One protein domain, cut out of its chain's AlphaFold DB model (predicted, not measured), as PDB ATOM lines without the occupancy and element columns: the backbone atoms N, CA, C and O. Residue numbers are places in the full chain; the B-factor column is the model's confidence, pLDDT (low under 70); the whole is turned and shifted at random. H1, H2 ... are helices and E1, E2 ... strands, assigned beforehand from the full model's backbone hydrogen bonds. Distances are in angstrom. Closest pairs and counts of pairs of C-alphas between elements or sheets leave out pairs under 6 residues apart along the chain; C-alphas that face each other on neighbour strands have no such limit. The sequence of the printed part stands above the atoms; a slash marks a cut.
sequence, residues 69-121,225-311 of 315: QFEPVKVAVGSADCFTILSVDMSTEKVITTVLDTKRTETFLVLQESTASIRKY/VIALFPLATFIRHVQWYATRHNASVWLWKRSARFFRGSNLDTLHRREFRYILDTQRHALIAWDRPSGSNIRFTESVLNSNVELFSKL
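AT A GLANCE: This is residues 69 to 121 and 225 to 311 of the 315 residues of an uncharacterized protein of Hesseltinella vesiculosa (UniProt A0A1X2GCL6). One long, strongly twisted sheet of eight strands is built along the very long strand E4: E3 folds into a hairpin with its first part, E2, E1 and E5 follow one another beside its last part, and E6, E8 and E7 join on its other side. H1 packs on one face with H2 at its first residues, the sheet curls round the short helix H3, and the little helix H4 sticks out. The printed part has 140 residues, with eight named strands and four named helices in the order E1, E2, E3, E4, E5, H1, E6, H2, E7, E8, H3, H4; the class is mixed, helices and strands. The sheet is branched, with both parallel and antiparallel pairs. The whole is compact, with a radius of gyration of the C-alphas of 15.3 A, yet elongated in outline, spanning 54 by 33 by 31 A.

IN THESE COORDINATES: E1 is residues 73 to 78, 16.2 A from first to last C-alpha, with C-alpha 73 at (201.564, 213.828, 138.750). E2 is residues 82 to 89, 21.6 A, and E3 is residues 92 to 99, 21.0 A. E4, the longest strand, is residues 102 to 120, 49.4 A, and its C-alpha 102 is at (222.919, 237.285, 122.746). E5 is residues 227 to 230, directly before H1, residues 231 to 244, the longest helix at 19.8 A. E6 is residues 248 to 253, 16.6 A. H2 is residues 262 to 268, E7 residues 273 to 277 and E8 residues 282 to 286. H3 is residues 296 to 303, and H4 is residues 305 to 308, with C-alpha 308 at (216.973, 231.561, 144.927).

HOW THE PARTS SIT: E4 has three neighbours in staggered pairing, and it bends by 56 degrees at residue 117. E3 and E4 are an antiparallel hairpin, with N 97 and O 104 2.9 A apart. E2, on the same side of E4 as E3, is antiparallel to E4, with N 85 and O 117 3.2 A apart. E2 runs on into E3 across a break of 2 residues, at 71 degrees. E6, on the other side of E4, is parallel to it, with N 111 and O 250 3.0 A apart. E6 and E8 are antiparallel, with N 251 and O 284 3.0 A apart. E7 and E8 form an antiparallel hairpin, with N 273 and O 285 2.8 A apart. E1 and E2 form another, with N 75 and O 86 2.8 A apart. E5, an edge strand, is parallel to E1, with N 229 and O 76 2.9 A apart. H1 is on the sheet; its closest C-alpha pair with E6 is Ala 242 and Ser 248, 6.1 A. H2 is on the same face as H1. H1 touches H2 with residues 231 to 235 alone, at a shallow tilt of 20 degrees, the same way; their closest C-alphas are those of Ala 232 and Thr 266, 6.4 A. H3 is on the sheet, which curls round it; its closest C-alpha pair with E3 is Val 300 and Thr 97, 7.3 A. H4 is not on the sheet, and H1 and H3 are apart. Every O i to N i+4 pair is within hydrogen-bond range in H1, H2 and H3; H4 is too short for such a pair.

THE WHOLE: The two C-alphas farthest apart are those of Asp 101 and Tyr 121, 54.0 A. Residues 122 to 224 are not printed, and C-alphas 121 and 225 are 16.5 A apart across this cut. Of the links that are printed whole, E6 to H2 and E8 to H3 are short and the others tight. Residues 305 to 310 stand free. The mean pLDDT of the printed part is 70.8, and 61 residues are under 70, among them 69 to 95, 104 to 121 and 225 to 229.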
ATOM      1  N   GLN A  69     196.783 220.554 131.854       48.31
ATOM      2  CA  GLN A  69     196.630 219.939 133.187       48.31
ATOM      3  C   GLN A  69     197.659 220.538 134.162       48.31
ATOM      4  O   GLN A  69     198.856 220.353 133.979       48.31
ATOM      5  N   PHE A  70     197.183 221.268 135.177       52.94
ATOM      6  CA  PHE A  70     197.998 221.960 136.194       52.94
ATOM      7  C   PHE A  70     198.167 221.147 137.497       52.94
ATOM      8  O   PHE A  70     198.453 221.703 138.552       52.94
ATOM      9  N   GLU A  71     197.920 219.836 137.457       54.03
ATOM     10  CA  GLU A  71     197.898 218.976 138.645       54.03
ATOM     11  C   GLU A  71     199.184 218.132 138.750       54.03
ATOM     12  O   GLU A  71     199.473 217.366 137.826       54.03
ATOM     13  N   PRO A  72     199.937 218.201 139.868       56.97
ATOM     14  CA  PRO A  72     201.168 217.431 140.044       56.97
ATOM     15  C   PRO A  72     200.967 215.909 139.968       56.97
ATOM     16  O   PRO A  72     200.238 215.305 140.764       56.97
ATOM     17  N   VAL A  73     201.685 215.259 139.053       57.69
ATOM     18  CA  VAL A  73     201.564 213.828 138.750       57.69
ATOM     19  C   VAL A  73     202.320 212.992 139.786       57.69
ATOM     20  O   VAL A  73     203.542 213.054 139.888       57.69
ATOM     21  N   LYS A  74     201.618 212.166 140.568       57.47
ATOM     22  CA  LYS A  74     202.237 211.355 141.635       57.47
ATOM     23  C   LYS A  74     202.958 210.120 141.078       57.47
ATOM     24  O   LYS A  74     202.326 209.146 140.674       57.47
ATOM     25  N   VAL A  75     204.289 210.149 141.122       61.31
ATOM     26  CA  VAL A  75     205.205 209.084 140.685       61.31
ATOM     27  C   VAL A  75     205.993 208.567 141.890       61.31
ATOM     28  O   VAL A  75     206.578 209.353 142.630       61.31
ATOM     29  N   ALA A  76     206.053 207.253 142.108       57.81
ATOM     30  CA  ALA A  76     206.918 206.669 143.130       57.81
ATOM     31  C   ALA A  76     208.280 206.297 142.535       57.81
ATOM     32  O   ALA A  76     208.364 205.571 141.544       57.81
ATOM     33  N   VAL A  77     209.354 206.772 143.166       60.56
ATOM     34  CA  VAL A  77     210.733 206.527 142.726       60.56
ATOM     35  C   VAL A  77     211.546 205.936 143.881       60.56
ATOM     36  O   VAL A  77     211.545 206.485 144.988       60.56
ATOM     37  N   GLY A  78     212.229 204.812 143.638       56.34
ATOM     38  CA  GLY A  78     213.039 204.114 144.648       56.34
ATOM     39  C   GLY A  78     213.315 202.642 144.326       56.34
ATOM     40  O   GLY A  78     213.423 202.282 143.154       56.34
ATOM     41  N   SER A  79     213.449 201.812 145.368       52.50
ATOM     42  CA  SER A  79     213.457 200.340 145.292       52.50
ATOM     43  C   SER A  79     212.071 199.763 145.626       52.50
ATOM     44  O   SER A  79     211.134 200.513 145.904       52.50
ATOM     45  N   ALA A  80     211.939 198.432 145.623       49.03
ATOM     46  CA  ALA A  80     210.729 197.754 146.097       49.03
ATOM     47  C   ALA A  80     210.465 198.013 147.597       49.03
ATOM     48  O   ALA A  80     209.330 198.253 148.004       49.03
ATOM     49  N   ASP A  81     211.524 198.017 148.405       47.28
ATOM     50  CA  ASP A  81     211.478 198.107 149.873       47.28
ATOM     51  C   ASP A  81     211.319 199.555 150.363       47.28
ATOM     52  O   ASP A  81     210.750 199.817 151.427       47.28
ATOM     53  N   CYS A  82     211.843 200.513 149.590       48.88
ATOM     54  CA  CYS A  82     211.857 201.928 149.936       48.88
ATOM     55  C   CYS A  82     211.688 202.818 148.698       48.88
ATOM     56  O   CYS A  82     212.618 203.003 147.907       48.88
ATOM     57  N   PHE A  83     210.528 203.467 148.594       49.50
ATOM     58  CA  PHE A  83     210.246 204.488 147.588       49.50
ATOM     59  C   PHE A  83     209.807 205.805 148.233       49.50
ATOM     60  O   PHE A  83     209.250 205.841 149.333       49.50
ATOM     61  N   THR A  84     210.042 206.909 147.524       56.00
ATOM     62  CA  THR A  84     209.387 208.189 147.824       56.00
ATOM     63  C   THR A  84     208.365 208.484 146.742       56.00
ATOM     64  O   THR A  84     208.685 208.399 145.557       56.00
ATOM     65  N   ILE A  85     207.150 208.856 147.142       60.72
ATOM     66  CA  ILE A  85     206.194 209.460 146.213       60.72
ATOM     67  C   ILE A  85     206.678 210.882 145.936       60.72
ATOM     68  O   ILE A  85     206.651 211.729 146.828       60.72
ATOM     69  N   LEU A  86     207.131 211.123 144.710       59.44
ATOM     70  CA  LEU A  86     207.320 212.448 144.149       59.44
ATOM     71  C   LEU A  86     205.988 212.855 143.519       59.44
ATOM     72  O   LEU A  86     205.561 212.278 142.521       59.44
ATOM     73  N   SER A  87     205.321 213.854 144.086       60.59
ATOM     74  CA  SER A  87     204.356 214.616 143.290       60.59
ATOM     75  C   SER A  87     205.170 215.429 142.289       60.59
ATOM     76  O   SER A  87     205.865 216.344 142.708       60.59
ATOM     77  N   VAL A  88     205.158 215.039 141.015       59.25
ATOM     78  CA  VAL A  88     205.875 215.707 139.928       59.25
ATOM     79  C   VAL A  88     204.984 216.812 139.379       59.25
ATOM     80  O   VAL A  88     204.130 216.564 138.530       59.25
ATOM     81  N   ASP A  89     205.170 218.028 139.884       58.53
ATOM     82  CA  ASP A  89     204.814 219.205 139.093       58.53
ATOM     83  C   ASP A  89     205.830 219.367 137.950       58.53
ATOM     84  O   ASP A  89     206.987 218.948 138.080       58.53
ATOM     85  N   MET A  90     205.382 219.928 136.831       55.56
ATOM     86  CA  MET A  90     206.117 220.016 135.573       55.56
ATOM     87  C   MET A  90     206.003 221.426 134.976       55.56
ATOM     88  O   MET A  90     205.449 221.635 133.891       55.56
ATOM     89  N   SER A  91     206.565 222.422 135.670       53.28
ATOM     90  CA  SER A  91     206.789 223.728 135.052       53.28
ATOM     91  C   SER A  91     207.865 223.603 133.960       53.28
ATOM     92  O   SER A  91     208.927 223.003 134.143       53.28
ATOM     93  N   THR A  92     207.573 224.160 132.782       48.94
ATOM     94  CA  THR A  92     208.558 224.344 131.703       48.94
ATOM     95  C   THR A  92     209.039 225.785 131.730       48.94
ATOM     96  O   THR A  92     208.606 226.637 130.953       48.94
ATOM     97  N   GLU A  93     209.909 226.073 132.692       54.03
ATOM     98  CA  GLU A  93     210.409 227.425 132.917       54.03
ATOM     99  C   GLU A  93     211.382 227.831 131.809       54.03
ATOM    100  O   GLU A  93     212.407 227.189 131.568       54.03
ATOM    101  N   LYS A  94     211.026 228.912 131.106       59.19
ATOM    102  CA  LYS A  94     211.832 229.505 130.040       59.19
ATOM    103  C   LYS A  94     212.629 230.675 130.590       59.19
ATOM    104  O   LYS A  94     212.156 231.810 130.578       59.19
ATOM    105  N   VAL A  95     213.839 230.396 131.063       60.59
ATOM    106  CA  VAL A  95     214.771 231.445 131.486       60.59
ATOM    107  C   VAL A  95     215.433 232.024 130.239       60.59
ATOM    108  O   VAL A  95     216.054 231.301 129.460       60.59
ATOM    109  N   ILE A  96     215.305 233.334 130.040       70.56
ATOM    110  CA  ILE A  96     216.009 234.053 128.975       70.56
ATOM    111  C   ILE A  96     217.270 234.656 129.591       70.56
ATOM    112  O   ILE A  96     217.192 235.663 130.291       70.56
ATOM    113  N   THR A  97     218.427 234.044 129.345       62.22
ATOM    114  CA  THR A  97     219.720 234.595 129.760       62.22
ATOM    115  C   THR A  97     220.293 235.470 128.647       62.22
ATOM    116  O   THR A  97     220.402 235.058 127.493       62.22
ATOM    117  N   THR A  98     220.661 236.706 128.976       67.69
ATOM    118  CA  THR A  98     221.467 237.570 128.101       67.69
ATOM    119  C   THR A  98     222.939 237.362 128.413       67.69
ATOM    120  O   THR A  98     223.393 237.720 129.498       67.69
ATOM    121  N   VAL A  99     223.685 236.794 127.466       65.25
ATOM    122  CA  VAL A  99     225.133 236.578 127.580       65.25
ATOM    123  C   VAL A  99     225.799 237.190 126.354       65.25
ATOM    124  O   VAL A  99     225.513 236.764 125.236       65.25
ATOM    125  N   LEU A 100     226.673 238.183 126.567       71.94
ATOM    126  CA  LEU A 100     227.377 238.916 125.499       71.94
ATOM    127  C   LEU A 100     226.399 239.411 124.413       71.94
ATOM    128  O   LEU A 100     226.495 239.027 123.252       71.94
ATOM    129  N   ASP A 101     225.379 240.159 124.847       75.19
ATOM    130  CA  ASP A 101     224.226 240.667 124.077       75.19
ATOM    131  C   ASP A 101     223.343 239.629 123.355       75.19
ATOM    132  O   ASP A 101     222.219 239.936 122.946       75.19
ATOM    133  N   THR A 102     223.758 238.362 123.278       67.38
ATOM    134  CA  THR A 102     222.919 237.285 122.746       67.38
ATOM    135  C   THR A 102     221.833 236.894 123.752       67.38
ATOM    136  O   THR A 102     222.109 236.520 124.896       67.38
ATOM    137  N   LYS A 103     220.564 236.968 123.328       70.75
ATOM    138  CA  LYS A 103     219.416 236.454 124.091       70.75
ATOM    139  C   LYS A 103     219.295 234.949 123.879       70.75
ATOM    140  O   LYS A 103     218.879 234.500 122.812       70.75
ATOM    141  N   ARG A 104     219.633 234.175 124.905       68.12
ATOM    142  CA  ARG A 104     219.567 232.715 124.912       68.12
ATOM    143  C   ARG A 104     218.374 232.253 125.747       68.12
ATOM    144  O   ARG A 104     218.359 232.401 126.963       68.12
ATOM    145  N   THR A 105     217.365 231.686 125.090       66.62
ATOM    146  CA  THR A 105     216.219 231.081 125.786       66.62
ATOM    147  C   THR A 105     216.542 229.636 126.150       66.62
ATOM    148  O   THR A 105     216.588 228.762 125.286       66.62
ATOM    149  N   GLU A 106     216.752 229.387 127.437       62.19
ATOM    150  CA  GLU A 106     216.903 228.058 128.025       62.19
ATOM    151  C   GLU A 106     215.520 227.551 128.467       62.19
ATOM    152  O   GLU A 106     214.711 228.325 128.973       62.19
ATOM    153  N   THR A 107     215.224 226.260 128.296       51.09
ATOM    154  CA  THR A 107     214.020 225.636 128.878       51.09
ATOM    155  C   THR A 107     214.453 224.622 129.925       51.09
ATOM    156  O   THR A 107     215.242 223.726 129.623       51.09
ATOM    157  N   PHE A 108     213.936 224.764 131.140       44.16
ATOM    158  CA  PHE A 108     214.192 223.857 132.251       44.16
ATOM    159  C   PHE A 108     213.008 222.922 132.448       44.16
ATOM    160  O   PHE A 108     211.853 223.346 132.399       44.16
ATOM    161  N   LEU A 109     213.309 221.646 132.690       51.72
ATOM    162  CA  LEU A 109     212.348 220.714 133.262       51.72
ATOM    163  C   LEU A 109     212.535 220.748 134.781       51.72
ATOM    164  O   LEU A 109     213.441 220.099 135.315       51.72
ATOM    165  N   VAL A 110     211.704 221.541 135.457       54.44
ATOM    166  CA  VAL A 110     211.639 221.556 136.919       54.44
ATOM    167  C   VAL A 110     210.757 220.393 137.356       54.44
ATOM    168  O   VAL A 110     209.653 220.216 136.849       54.44
ATOM    169  N   LEU A 111     211.256 219.585 138.289       61.56
ATOM    170  CA  LEU A 111     210.515 218.476 138.886       61.56
ATOM    171  C   LEU A 111     210.407 218.756 140.389       61.56
ATOM    172  O   LEU A 111     211.329 218.453 141.151       61.56
ATOM    173  N   GLN A 112     209.311 219.410 140.795       58.38
ATOM    174  CA  GLN A 112     209.125 219.938 142.152       58.38
ATOM    175  C   GLN A 112     208.225 219.046 143.012       58.38
ATOM    176  O   GLN A 112     207.039 218.892 142.742       58.38
ATOM    177  N   GLU A 113     208.770 218.534 144.118       59.31
ATOM    178  CA  GLU A 113     208.023 217.742 145.101       59.31
ATOM    179  C   GLU A 113     206.998 218.581 145.897       59.31
ATOM    180  O   GLU A 113     207.339 219.224 146.895       59.31
ATOM    181  N   SER A 114     205.718 218.534 145.508       50.31
ATOM    182  CA  SER A 114     204.645 219.242 146.238       50.31
ATOM    183  C   SER A 114     204.242 218.559 147.556       50.31
ATOM    184  O   SER A 114     203.983 219.235 148.554       50.31
ATOM    185  N   THR A 115     204.235 217.221 147.589       52.88
ATOM    186  CA  THR A 115     204.040 216.397 148.795       52.88
ATOM    187  C   THR A 115     204.913 215.147 148.738       52.88
ATOM    188  O   THR A 115     204.890 214.416 147.747       52.88
ATOM    189  N   ALA A 116     205.659 214.904 149.819       47.56
ATOM    190  CA  ALA A 116     206.449 213.698 150.032       47.56
ATOM    191  C   ALA A 116     205.724 212.772 151.013       47.56
ATOM    192  O   ALA A 116     205.298 213.212 152.080       47.56
ATOM    193  N   SER A 117     205.687 211.473 150.726       50.88
ATOM    194  CA  SER A 117     205.643 210.480 151.803       50.88
ATOM    195  C   SER A 117     206.624 209.355 151.498       50.88
ATOM    196  O   SER A 117     206.717 208.878 150.362       50.88
ATOM    197  N   ILE A 118     207.396 208.981 152.516       52.62
ATOM    198  CA  ILE A 118     208.293 207.829 152.484       52.62
ATOM    199  C   ILE A 118     207.482 206.657 153.019       52.62
ATOM    200  O   ILE A 118     207.104 206.654 154.190       52.62
ATOM    201  N   ARG A 119     207.212 205.666 152.170       54.47
ATOM    202  CA  ARG A 119     206.589 204.408 152.592       54.47
ATOM    203  C   ARG A 119     207.640 203.310 152.492       54.47
ATOM    204  O   ARG A 119     208.147 203.033 151.410       54.47
ATOM    205  N   LYS A 120     207.970 202.705 153.634       50.69
ATOM    206  CA  LYS A 120     208.709 201.441 153.687       50.69
ATOM    207  C   LYS A 120     207.692 200.311 153.645       50.69
ATOM    208  O   LYS A 120     206.848 200.239 154.537       50.69
ATOM    209  N   TYR A 121     207.772 199.448 152.639       42.53
ATOM    210  CA  TYR A 121     207.016 198.199 152.649       42.53
ATOM    211  C   TYR A 121     207.862 197.146 153.361       42.53
ATOM    212  O   TYR A 121     208.828 196.632 152.806       42.53
ATOM    213  N   VAL A 225     196.699 205.245 141.184       42.91
ATOM    214  CA  VAL A 225     197.582 204.250 140.565       42.91
ATOM    215  C   VAL A 225     198.972 204.862 140.412       42.91
ATOM    216  O   VAL A 225     199.363 205.340 139.347       42.91
ATOM    217  N   ILE A 226     199.718 204.888 141.516       48.75
ATOM    218  CA  ILE A 226     201.069 205.439 141.560       48.75
ATOM    219  C   ILE A 226     201.995 204.524 140.750       48.75
ATOM    220  O   ILE A 226     202.185 203.353 141.078       48.75
ATOM    221  N   ALA A 227     202.593 205.062 139.688       49.97
ATOM    222  CA  ALA A 227     203.596 204.344 138.917       49.97
ATOM    223  C   ALA A 227     204.916 204.267 139.706       49.97
ATOM    224  O   ALA A 227     205.454 205.298 140.108       49.97
ATOM    225  N   LEU A 228     205.418 203.049 139.918       55.41
ATOM    226  CA  LEU A 228     206.711 202.762 140.543       55.41
ATOM    227  C   LEU A 228     207.806 202.663 139.474       55.41
ATOM    228  O   LEU A 228     207.669 201.889 138.527       55.41
ATOM    229  N   PHE A 229     208.904 203.399 139.651       67.81
ATOM    230  CA  PHE A 229     210.087 203.324 138.787       67.81
ATOM    231  C   PHE A 229     211.383 203.168 139.605       67.81
ATOM    232  O   PHE A 229     211.601 203.931 140.555       67.81
ATOM    233  N   PRO A 230     212.303 202.268 139.202       76.25
ATOM    234  CA  PRO A 230     213.669 202.258 139.719       76.25
ATOM    235  C   PRO A 230     214.357 203.600 139.456       76.25
ATOM    236  O   PRO A 230     214.325 204.090 138.323       76.25
ATOM    237  N   LEU A 231     215.024 204.180 140.462       77.62
ATOM    238  CA  LEU A 231     215.649 205.511 140.356       77.62
ATOM    239  C   LEU A 231     216.574 205.635 139.132       77.62
ATOM    240  O   LEU A 231     216.459 206.586 138.365       77.62
ATOM    241  N   ALA A 232     217.442 204.647 138.898       79.94
ATOM    242  CA  ALA A 232     218.356 204.643 137.754       79.94
ATOM    243  C   ALA A 232     217.638 204.622 136.385       79.94
ATOM    244  O   ALA A 232     218.168 205.162 135.412       79.94
ATOM    245  N   THR A 233     216.442 204.027 136.308       78.44
ATOM    246  CA  THR A 233     215.606 203.982 135.095       78.44
ATOM    247  C   THR A 233     214.865 205.301 134.898       78.44
ATOM    248  O   THR A 233     214.932 205.870 133.811       78.44
ATOM    249  N   PHE A 234     214.240 205.830 135.957       82.38
ATOM    250  CA  PHE A 234     213.585 207.141 135.951       82.38
ATOM    251  C   PHE A 234     214.553 208.244 135.505       82.38
ATOM    252  O   PHE A 234     214.279 208.957 134.542       82.38
ATOM    253  N   ILE A 235     215.733 208.319 136.130       87.12
ATOM    254  CA  ILE A 235     216.763 209.304 135.785       87.12
ATOM    255  C   ILE A 235     217.237 209.137 134.334       87.12
ATOM    256  O   ILE A 235     217.303 210.128 133.609       87.12
ATOM    257  N   ARG A 236     217.463 207.901 133.858       87.19
ATOM    258  CA  ARG A 236     217.809 207.633 132.448       87.19
ATOM    259  C   ARG A 236     216.744 208.154 131.476       87.19
ATOM    260  O   ARG A 236     217.096 208.678 130.420       87.19
ATOM    261  N   HIS A 237     215.456 208.008 131.792       82.12
ATOM    262  CA  HIS A 237     214.372 208.502 130.933       82.12
ATOM    263  C   HIS A 237     214.237 210.021 130.970       82.12
ATOM    264  O   HIS A 237     214.070 210.624 129.913       82.12
ATOM    265  N   VAL A 238     214.363 210.634 132.149       83.06
ATOM    266  CA  VAL A 238     214.334 212.093 132.316       83.06
ATOM    267  C   VAL A 238     215.504 212.748 131.572       83.06
ATOM    268  O   VAL A 238     215.283 213.687 130.812       83.06
ATOM    269  N   GLN A 239     216.721 212.202 131.682       88.50
ATOM    270  CA  GLN A 239     217.876 212.650 130.892       88.50
ATOM    271  C   GLN A 239     217.645 212.471 129.388       88.50
ATOM    272  O   GLN A 239     217.898 213.389 128.619       88.50
ATOM    273  N   TRP A 240     217.118 211.323 128.943       84.31
ATOM    274  CA  TRP A 240     216.847 211.098 127.518       84.31
ATOM    275  C   TRP A 240     215.799 212.066 126.949       84.31
ATOM    276  O   TRP A 240     215.973 212.573 125.839       84.31
ATOM    277  N   TYR A 241     214.737 212.352 127.710       79.38
ATOM    278  CA  TYR A 241     213.741 213.366 127.364       79.38
ATOM    279  C   TYR A 241     214.393 214.752 127.281       79.38
ATOM    280  O   TYR A 241     214.284 215.419 126.255       79.38
ATOM    281  N   ALA A 242     215.136 215.156 128.312       79.75
ATOM    282  CA  ALA A 242     215.787 216.458 128.368       79.75
ATOM    283  C   ALA A 242     216.804 216.662 127.233       79.75
ATOM    284  O   ALA A 242     216.740 217.683 126.553       79.75
ATOM    285  N   THR A 243     217.642 215.665 126.918       84.31
ATOM    286  CA  THR A 243     218.521 215.686 125.735       84.31
ATOM    287  C   THR A 243     217.723 215.880 124.445       84.31
ATOM    288  O   THR A 243     218.073 216.723 123.622       84.31
ATOM    289  N   ARG A 244     216.620 215.136 124.263       80.50
ATOM    290  CA  ARG A 244     215.769 215.222 123.063       80.50
ATOM    291  C   ARG A 244     215.052 216.572 122.930       80.50
ATOM    292  O   ARG A 244     214.794 216.999 121.808       80.50
ATOM    293  N   HIS A 245     214.759 217.232 124.047       73.25
ATOM    294  CA  HIS A 245     214.137 218.557 124.109       73.25
ATOM    295  C   HIS A 245     215.144 219.702 124.349       73.25
ATOM    296  O   HIS A 245     214.739 220.846 124.540       73.25
ATOM    297  N   ASN A 246     216.451 219.413 124.277       79.62
ATOM    298  CA  ASN A 246     217.564 220.356 124.431       79.62
ATOM    299  C   ASN A 246     217.561 221.153 125.761       79.62
ATOM    300  O   ASN A 246     217.993 222.306 125.803       79.62
ATOM    301  N   ALA A 247     217.071 220.526 126.834       79.94
ATOM    302  CA  ALA A 247     216.813 221.104 128.153       79.94
ATOM    303  C   ALA A 247     217.791 220.594 129.229       79.94
ATOM    304  O   ALA A 247     218.337 219.497 129.106       79.94
ATOM    305  N   SER A 248     217.962 221.360 130.312       85.25
ATOM    306  CA  SER A 248     218.576 220.889 131.568       85.25
ATOM    307  C   SER A 248     217.495 220.427 132.562       85.25
ATOM    308  O   SER A 248     216.328 220.816 132.456       85.25
ATOM    309  N   VAL A 249     217.875 219.584 133.530       86.19
ATOM    310  CA  VAL A 249     216.954 218.930 134.484       86.19
ATOM    311  C   VAL A 249     217.269 219.354 135.909       86.19
ATOM    312  O   VAL A 249     218.377 219.111 136.389       86.19
ATOM    313  N   TRP A 250     216.280 219.896 136.617       85.44
ATOM    314  CA  TRP A 250     216.405 220.287 138.022       85.44
ATOM    315  C   TRP A 250     215.445 219.478 138.900       85.44
ATOM    316  O   TRP A 250     214.228 219.508 138.710       85.44
ATOM    317  N   LEU A 251     215.996 218.751 139.877       84.88
ATOM    318  CA  LEU A 251     215.233 217.963 140.846       84.88
ATOM    319  C   LEU A 251     215.138 218.745 142.161       84.88
ATOM    320  O   LEU A 251     216.117 218.821 142.910       84.88
ATOM    321  N   TRP A 252     213.964 219.314 142.445       80.25
ATOM    322  CA  TRP A 252     213.721 220.096 143.659       80.25
ATOM    323  C   TRP A 252     212.998 219.263 144.716       80.25
ATOM    324  O   TRP A 252     211.929 218.700 144.455       80.25
ATOM    325  N   LYS A 253     213.534 219.224 145.942       78.94
ATOM    326  CA  LYS A 253     212.977 218.393 147.015       78.94
ATOM    327  C   LYS A 253     212.918 219.093 148.375       78.94
ATOM    328  O   LYS A 253     213.852 219.796 148.750       78.94
ATOM    329  N   ARG A 254     211.871 218.814 149.166       73.81
ATOM    330  CA  ARG A 254     211.712 219.301 150.558       73.81
ATOM    331  C   ARG A 254     212.458 218.469 151.612       73.81
ATOM    332  O   ARG A 254     212.200 218.579 152.808       73.81
ATOM    333  N   SER A 255     213.362 217.582 151.198       76.00
ATOM    334  CA  SER A 255     214.214 216.855 152.140       76.00
ATOM    335  C   SER A 255     215.477 216.319 151.481       76.00
ATOM    336  O   SER A 255     215.416 215.427 150.633       76.00
ATOM    337  N   ALA A 256     216.634 216.770 151.964       78.12
ATOM    338  CA  ALA A 256     217.945 216.259 151.569       78.12
ATOM    339  C   ALA A 256     218.098 214.733 151.734       78.12
ATOM    340  O   ALA A 256     218.919 214.121 151.059       78.12
ATOM    341  N   ARG A 257     217.283 214.090 152.591       78.31
ATOM    342  CA  ARG A 257     217.345 212.647 152.909       78.31
ATOM    343  C   ARG A 257     217.304 211.722 151.687       78.31
ATOM    344  O   ARG A 257     217.886 210.647 151.740       78.31
ATOM    345  N   PHE A 258     216.625 212.111 150.608       77.94
ATOM    346  CA  PHE A 258     216.559 211.315 149.371       77.94
ATOM    347  C   PHE A 258     217.812 211.464 148.502       77.94
ATOM    348  O   PHE A 258     218.137 210.535 147.773       77.94
ATOM    349  N   PHE A 259     218.534 212.581 148.607       85.31
ATOM    350  CA  PHE A 259     219.815 212.821 147.939       85.31
ATOM    351  C   PHE A 259     220.986 212.477 148.875       85.31
ATOM    352  O   PHE A 259     221.919 213.261 149.033       85.31
ATOM    353  N   ARG A 260     220.924 211.317 149.542       84.12
ATOM    354  CA  ARG A 260     221.986 210.773 150.411       84.12
ATOM    355  C   ARG A 260     222.132 209.265 150.178       84.12
ATOM    356  O   ARG A 260     221.175 208.608 149.771       84.12
ATOM    357  N   GLY A 261     223.327 208.726 150.429       88.31
ATOM    358  CA  GLY A 261     223.651 207.310 150.202       88.31
ATOM    359  C   GLY A 261     223.475 206.875 148.741       88.31
ATOM    360  O   GLY A 261     223.651 207.676 147.825       88.31
ATOM    361  N   SER A 262     223.046 205.629 148.526       83.56
ATOM    362  CA  SER A 262     222.945 204.987 147.203       83.56
ATOM    363  C   SER A 262     222.120 205.751 146.157       83.56
ATOM    364  O   SER A 262     222.391 205.640 144.957       83.56
ATOM    365  N   ASN A 263     221.146 206.562 146.577       82.88
ATOM    366  CA  ASN A 263     220.415 207.458 145.679       82.88
ATOM    367  C   ASN A 263     221.308 208.585 145.141       82.88
ATOM    368  O   ASN A 263     221.271 208.878 143.947       82.88
ATOM    369  N   LEU A 264     222.120 209.198 146.008       88.38
ATOM    370  CA  LEU A 264     223.090 210.219 145.618       88.38
ATOM    371  C   LEU A 264     224.181 209.620 144.729       88.38
ATOM    372  O   LEU A 264     224.485 210.185 143.684       88.38
ATOM    373  N   ASP A 265     224.683 208.433 145.074       87.25
ATOM    374  CA  ASP A 265     225.655 207.708 144.248       87.25
ATOM    375  C   ASP A 265     225.092 207.426 142.846       87.25
ATOM    376  O   ASP A 265     225.779 207.602 141.839       87.25
ATOM    377  N   THR A 266     223.818 207.030 142.761       87.19
ATOM    378  CA  THR A 266     223.109 206.801 141.490       87.19
ATOM    379  C   THR A 266     222.976 208.084 140.668       87.19
ATOM    380  O   THR A 266     223.100 208.038 139.444       87.19
ATOM    381  N   LEU A 267     222.753 209.225 141.322       88.81
ATOM    382  CA  LEU A 267     222.644 210.537 140.685       88.81
ATOM    383  C   LEU A 267     224.013 211.055 140.208       88.81
ATOM    384  O   LEU A 267     224.136 211.464 139.055       88.81
ATOM    385  N   HIS A 268     225.066 210.956 141.022       90.50
ATOM    386  CA  HIS A 268     226.430 211.330 140.627       90.50
ATOM    387  C   HIS A 268     226.980 210.446 139.495       90.50
ATOM    388  O   HIS A 268     227.569 210.965 138.549       90.50
ATOM    389  N   ARG A 269     226.689 209.134 139.491       90.94
ATOM    390  CA  ARG A 269     226.954 208.223 138.348       90.94
ATOM    391  C   ARG A 269     226.158 208.573 137.079       90.94
ATOM    392  O   ARG A 269     226.374 207.969 136.030       90.94
ATOM    393  N   ARG A 270     225.217 209.514 137.172       90.12
ATOM    394  CA  ARG A 270     224.452 210.109 136.069       90.12
ATOM    395  C   ARG A 270     224.772 211.595 135.883       90.12
ATOM    396  O   ARG A 270     223.973 212.303 135.286       90.12
ATOM    397  N   GLU A 271     225.923 212.059 136.368       92.44
ATOM    398  CA  GLU A 271     226.433 213.432 136.206       92.44
ATOM    399  C   GLU A 271     225.578 214.528 136.873       92.44
ATOM    400  O   GLU A 271     225.815 215.717 136.652       92.44
ATOM    401  N   PHE A 272     224.610 214.163 137.724       90.19
ATOM    402  CA  PHE A 272     223.877 215.140 138.528       90.19
ATOM    403  C   PHE A 272     224.807 215.752 139.583       90.19
ATOM    404  O   PHE A 272     225.513 215.044 140.307       90.19
ATOM    405  N   ARG A 273     224.779 217.080 139.685       89.25
ATOM    406  CA  ARG A 273     225.607 217.900 140.575       89.25
ATOM    407  C   ARG A 273     224.755 218.457 141.705       89.25
ATOM    408  O   ARG A 273     223.655 218.954 141.463       89.25
ATOM    409  N   TYR A 274     225.264 218.380 142.932       85.50
ATOM    410  CA  TYR A 274     224.625 219.018 144.082       85.50
ATOM    411  C   TYR A 274     224.770 220.533 143.959       85.50
ATOM    412  O   TYR A 274     225.875 221.019 143.738       85.50
ATOM    413  N   ILE A 275     223.657 221.254 144.079       86.06
ATOM    414  CA  ILE A 275     223.619 222.717 143.963       86.06
ATOM    415  C   ILE A 275     223.391 223.360 145.330       86.06
ATOM    416  O   ILE A 275     224.037 224.345 145.669       86.06
ATOM    417  N   LEU A 276     222.481 222.792 146.123       83.50
ATOM    418  CA  LEU A 276     222.096 223.327 147.426       83.50
ATOM    419  C   LEU A 276     221.706 222.184 148.366       83.50
ATOM    420  O   LEU A 276     220.756 221.470 148.046       83.50
ATOM    421  N   ASP A 277     222.375 222.044 149.517       83.38
ATOM    422  CA  ASP A 277     221.881 221.264 150.668       83.38
ATOM    423  C   ASP A 277     221.490 222.230 151.796       83.38
ATOM    424  O   ASP A 277     222.301 223.033 152.256       83.38
ATOM    425  N   THR A 278     220.242 222.155 152.252       81.12
ATOM    426  CA  THR A 278     219.765 222.808 153.476       81.12
ATOM    427  C   THR A 278     218.885 221.833 154.250       81.12
ATOM    428  O   THR A 278     218.337 220.878 153.699       81.12
ATOM    429  N   GLN A 279     218.650 222.112 155.534       72.75
ATOM    430  CA  GLN A 279     217.794 221.269 156.377       72.75
ATOM    431  C   GLN A 279     216.367 221.070 155.819       72.75
ATOM    432  O   GLN A 279     215.741 220.051 156.113       72.75
ATOM    433  N   ARG A 280     215.849 222.028 155.030       72.25
ATOM    434  CA  ARG A 280     214.464 222.045 154.512       72.25
ATOM    435  C   ARG A 280     214.346 221.808 153.006       72.25
ATOM    436  O   ARG A 280     213.316 221.323 152.557       72.25
ATOM    437  N   HIS A 281     215.368 222.145 152.227       78.38
ATOM    438  CA  HIS A 281     215.356 222.066 150.768       78.38
ATOM    439  C   HIS A 281     216.683 221.535 150.248       78.38
ATOM    440  O   HIS A 281     217.741 221.939 150.727       78.38
ATOM    441  N   ALA A 282     216.620 220.691 149.226       83.88
ATOM    442  CA  ALA A 282     217.791 220.313 148.461       83.88
ATOM    443  C   ALA A 282     217.505 220.384 146.958       83.88
ATOM    444  O   ALA A 282     216.417 220.013 146.503       83.88
ATOM    445  N   LEU A 283     218.498 220.865 146.212       85.56
ATOM    446  CA  LEU A 283     218.476 220.992 144.759       85.56
ATOM    447  C   LEU A 283     219.676 220.250 144.175       85.56
ATOM    448  O   LEU A 283     220.829 220.531 144.519       85.56
ATOM    449  N   ILE A 284     219.391 219.325 143.263       91.19
ATOM    450  CA  ILE A 284     220.395 218.629 142.463       91.19
ATOM    451  C   ILE A 284     220.028 218.784 140.981       91.19
ATOM    452  O   ILE A 284     218.861 218.660 140.598       91.19
ATOM    453  N   ALA A 285     221.019 219.099 140.152       90.50
ATOM    454  CA  ALA A 285     220.822 219.484 138.759       90.50
ATOM    455  C   ALA A 285     221.665 218.629 137.813       90.50
ATOM    456  O   ALA A 285     222.803 218.283 138.126       90.50
ATOM    457  N   TRP A 286     221.129 218.339 136.633       93.12
ATOM    458  CA  TRP A 286     221.891 217.817 135.504       93.12
ATOM    459  C   TRP A 286     221.848 218.836 134.369       93.12
ATOM    460  O   TRP A 286     220.784 219.132 133.817       93.12
ATOM    461  N   ASP A 287     223.019 219.383 134.050       88.75
ATOM    462  CA  ASP A 287     223.215 220.194 132.854       88.75
ATOM    463  C   ASP A 287     223.342 219.279 131.636       88.75
ATOM    464  O   ASP A 287     224.114 218.319 131.644       88.75
ATOM    465  N   ARG A 288     222.624 219.614 130.561       86.25
ATOM    466  CA  ARG A 288     222.800 218.958 129.259       86.25
ATOM    467  C   ARG A 288     224.263 219.053 128.785       86.25
ATOM    468  O   ARG A 288     224.842 220.143 128.834       86.25
ATOM    469  N   PRO A 289     224.854 217.972 128.241       83.25
ATOM    470  CA  PRO A 289     226.140 218.045 127.561       83.25
ATOM    471  C   PRO A 289     226.085 219.064 126.417       83.25
ATOM    472  O   PRO A 289     225.282 218.933 125.494       83.25
ATOM    473  N   SER A 290     226.940 220.087 126.472       78.81
ATOM    474  CA  SER A 290     227.095 221.071 125.399       78.81
ATOM    475  C   SER A 290     228.558 221.166 124.977       78.81
ATOM    476  O   SER A 290     229.450 221.235 125.821       78.81
ATOM    477  N   GLY A 291     228.811 221.192 123.665       75.75
ATOM    478  CA  GLY A 291     230.173 221.249 123.115       75.75
ATOM    479  C   GLY A 291     230.952 222.515 123.493       75.75
ATOM    480  O   GLY A 291     232.172 222.533 123.404       75.75
ATOM    481  N   SER A 292     230.260 223.557 123.963       75.38
ATOM    482  CA  SER A 292     230.852 224.794 124.478       75.38
ATOM    483  C   SER A 292     231.267 224.721 125.957       75.38
ATOM    484  O   SER A 292     231.723 225.725 126.494       75.38
ATOM    485  N   ASN A 293     231.078 223.578 126.635       65.12
ATOM    486  CA  ASN A 293     231.402 223.361 128.057       65.12
ATOM    487  C   ASN A 293     230.732 224.371 129.025       65.12
ATOM    488  O   ASN A 293     231.197 224.595 130.143       65.12
ATOM    489  N   ILE A 294     229.627 224.995 128.592       71.69
ATOM    490  CA  ILE A 294     228.901 226.008 129.370       71.69
ATOM    491  C   ILE A 294     228.065 225.302 130.438       71.69
ATOM    492  O   ILE A 294     227.284 224.397 130.139       71.69
ATOM    493  N   ARG A 295     228.206 225.756 131.684       76.69
ATOM    494  CA  ARG A 295     227.456 225.265 132.843       76.69
ATOM    495  C   ARG A 295     226.192 226.103 133.028       76.69
ATOM    496  O   ARG A 295     226.205 227.135 133.699       76.69
ATOM    497  N   PHE A 296     225.110 225.696 132.366       79.25
ATOM    498  CA  PHE A 296     223.860 226.465 132.328       79.25
ATOM    499  C   PHE A 296     223.260 226.675 133.714       79.25
ATOM    500  O   PHE A 296     222.802 227.776 134.012       79.25
ATOM    501  N   THR A 297     223.330 225.668 134.586       80.88
ATOM    502  CA  THR A 297     222.840 225.784 135.961       80.88
ATOM    503  C   THR A 297     223.590 226.870 136.737       80.88
ATOM    504  O   THR A 297     222.947 227.714 137.355       80.88
ATOM    505  N   GLU A 298     224.922 226.938 136.641       82.00
ATOM    506  CA  GLU A 298     225.720 228.007 137.272       82.00
ATOM    507  C   GLU A 298     225.383 229.390 136.692       82.00
ATOM    508  O   GLU A 298     225.192 230.344 137.444       82.00
ATOM    509  N   SER A 299     225.221 229.496 135.367       80.62
ATOM    510  CA  SER A 299     224.806 230.752 134.729       80.62
ATOM    511  C   SER A 299     223.438 231.230 135.224       80.62
ATOM    512  O   SER A 299     223.279 232.416 135.495       80.62
ATOM    513  N   VAL A 300     222.450 230.339 135.355       77.31
ATOM    514  CA  VAL A 300     221.097 230.722 135.787       77.31
ATOM    515  C   VAL A 300     221.045 231.046 137.279       77.31
ATOM    516  O   VAL A 300     220.373 232.011 137.639       77.31
ATOM    517  N   LEU A 301     221.783 230.324 138.130       78.19
ATOM    518  CA  LEU A 301     221.940 230.663 139.552       78.19
ATOM    519  C   LEU A 301     222.509 232.080 139.717       78.19
ATOM    520  O   LEU A 301     221.918 232.901 140.417       78.19
ATOM    521  N   ASN A 302     223.595 232.388 139.000       78.31
ATOM    522  CA  ASN A 302     224.249 233.697 139.042       78.31
ATOM    523  C   ASN A 302     223.371 234.825 138.465       78.31
ATOM    524  O   ASN A 302     223.421 235.946 138.960       78.31
ATOM    525  N   SER A 303     222.547 234.549 137.447       74.31
ATOM    526  CA  SER A 303     221.626 235.542 136.870       74.31
ATOM    527  C   SER A 303     220.326 235.744 137.662       74.31
ATOM    528  O   SER A 303     219.643 236.734 137.427       74.31
ATOM    529  N   ASN A 304     219.951 234.833 138.569       71.50
ATOM    530  CA  ASN A 304     218.640 234.842 139.240       71.50
ATOM    531  C   ASN A 304     218.760 234.729 140.770       71.50
ATOM    532  O   ASN A 304     217.923 234.103 141.421       71.50
ATOM    533  N   VAL A 305     219.787 235.347 141.365       73.12
ATOM    534  CA  VAL A 305     220.060 235.291 142.817       73.12
ATOM    535  C   VAL A 305     218.828 235.662 143.660       73.12
ATOM    536  O   VAL A 305     218.565 235.010 144.666       73.12
ATOM    537  N   GLU A 306     218.013 236.630 143.221       69.38
ATOM    538  CA  GLU A 306     216.757 237.021 143.889       69.38
ATOM    539  C   GLU A 306     215.639 235.965 143.880       69.38
ATOM    540  O   GLU A 306     214.694 236.059 144.668       69.38
ATOM    541  N   LEU A 307     215.678 235.011 142.950       64.75
ATOM    542  CA  LEU A 307     214.720 233.908 142.891       64.75
ATOM    543  C   LEU A 307     215.134 232.823 143.889       64.75
ATOM    544  O   LEU A 307     214.300 232.322 144.640       64.75
ATOM    545  N   PHE A 308     216.434 232.534 143.977       67.50
ATOM    546  CA  PHE A 308     216.973 231.561 144.927       67.50
ATOM    547  C   PHE A 308     217.028 232.083 146.368       67.50
ATOM    548  O   PHE A 308     216.765 231.314 147.291       67.50
ATOM    549  N   SER A 309     217.260 233.381 146.591       66.69
ATOM    550  CA  SER A 309     217.253 233.977 147.938       66.69
ATOM    551  C   SER A 309     215.883 233.929 148.624       66.69
ATOM    552  O   SER A 309     215.829 233.925 149.848       66.69
ATOM    553  N   LYS A 310     214.786 233.826 147.857       66.75
ATOM    554  CA  LYS A 310     213.412 233.612 148.360       66.75
ATOM    555  C   LYS A 310     213.100 232.140 148.671       66.75
ATOM    556  O   LYS A 310     212.097 231.851 149.319       66.75
ATOM    557  N   LEU A 311     213.924 231.210 148.182       59.38
ATOM    558  CA  LEU A 311     213.783 229.758 148.372       59.38
ATOM    559  C   LEU A 311     214.703 229.227 149.487       59.38
ATOM    560  O   LEU A 311     214.419 228.194 150.108       59.38
TER     561      LEU A 311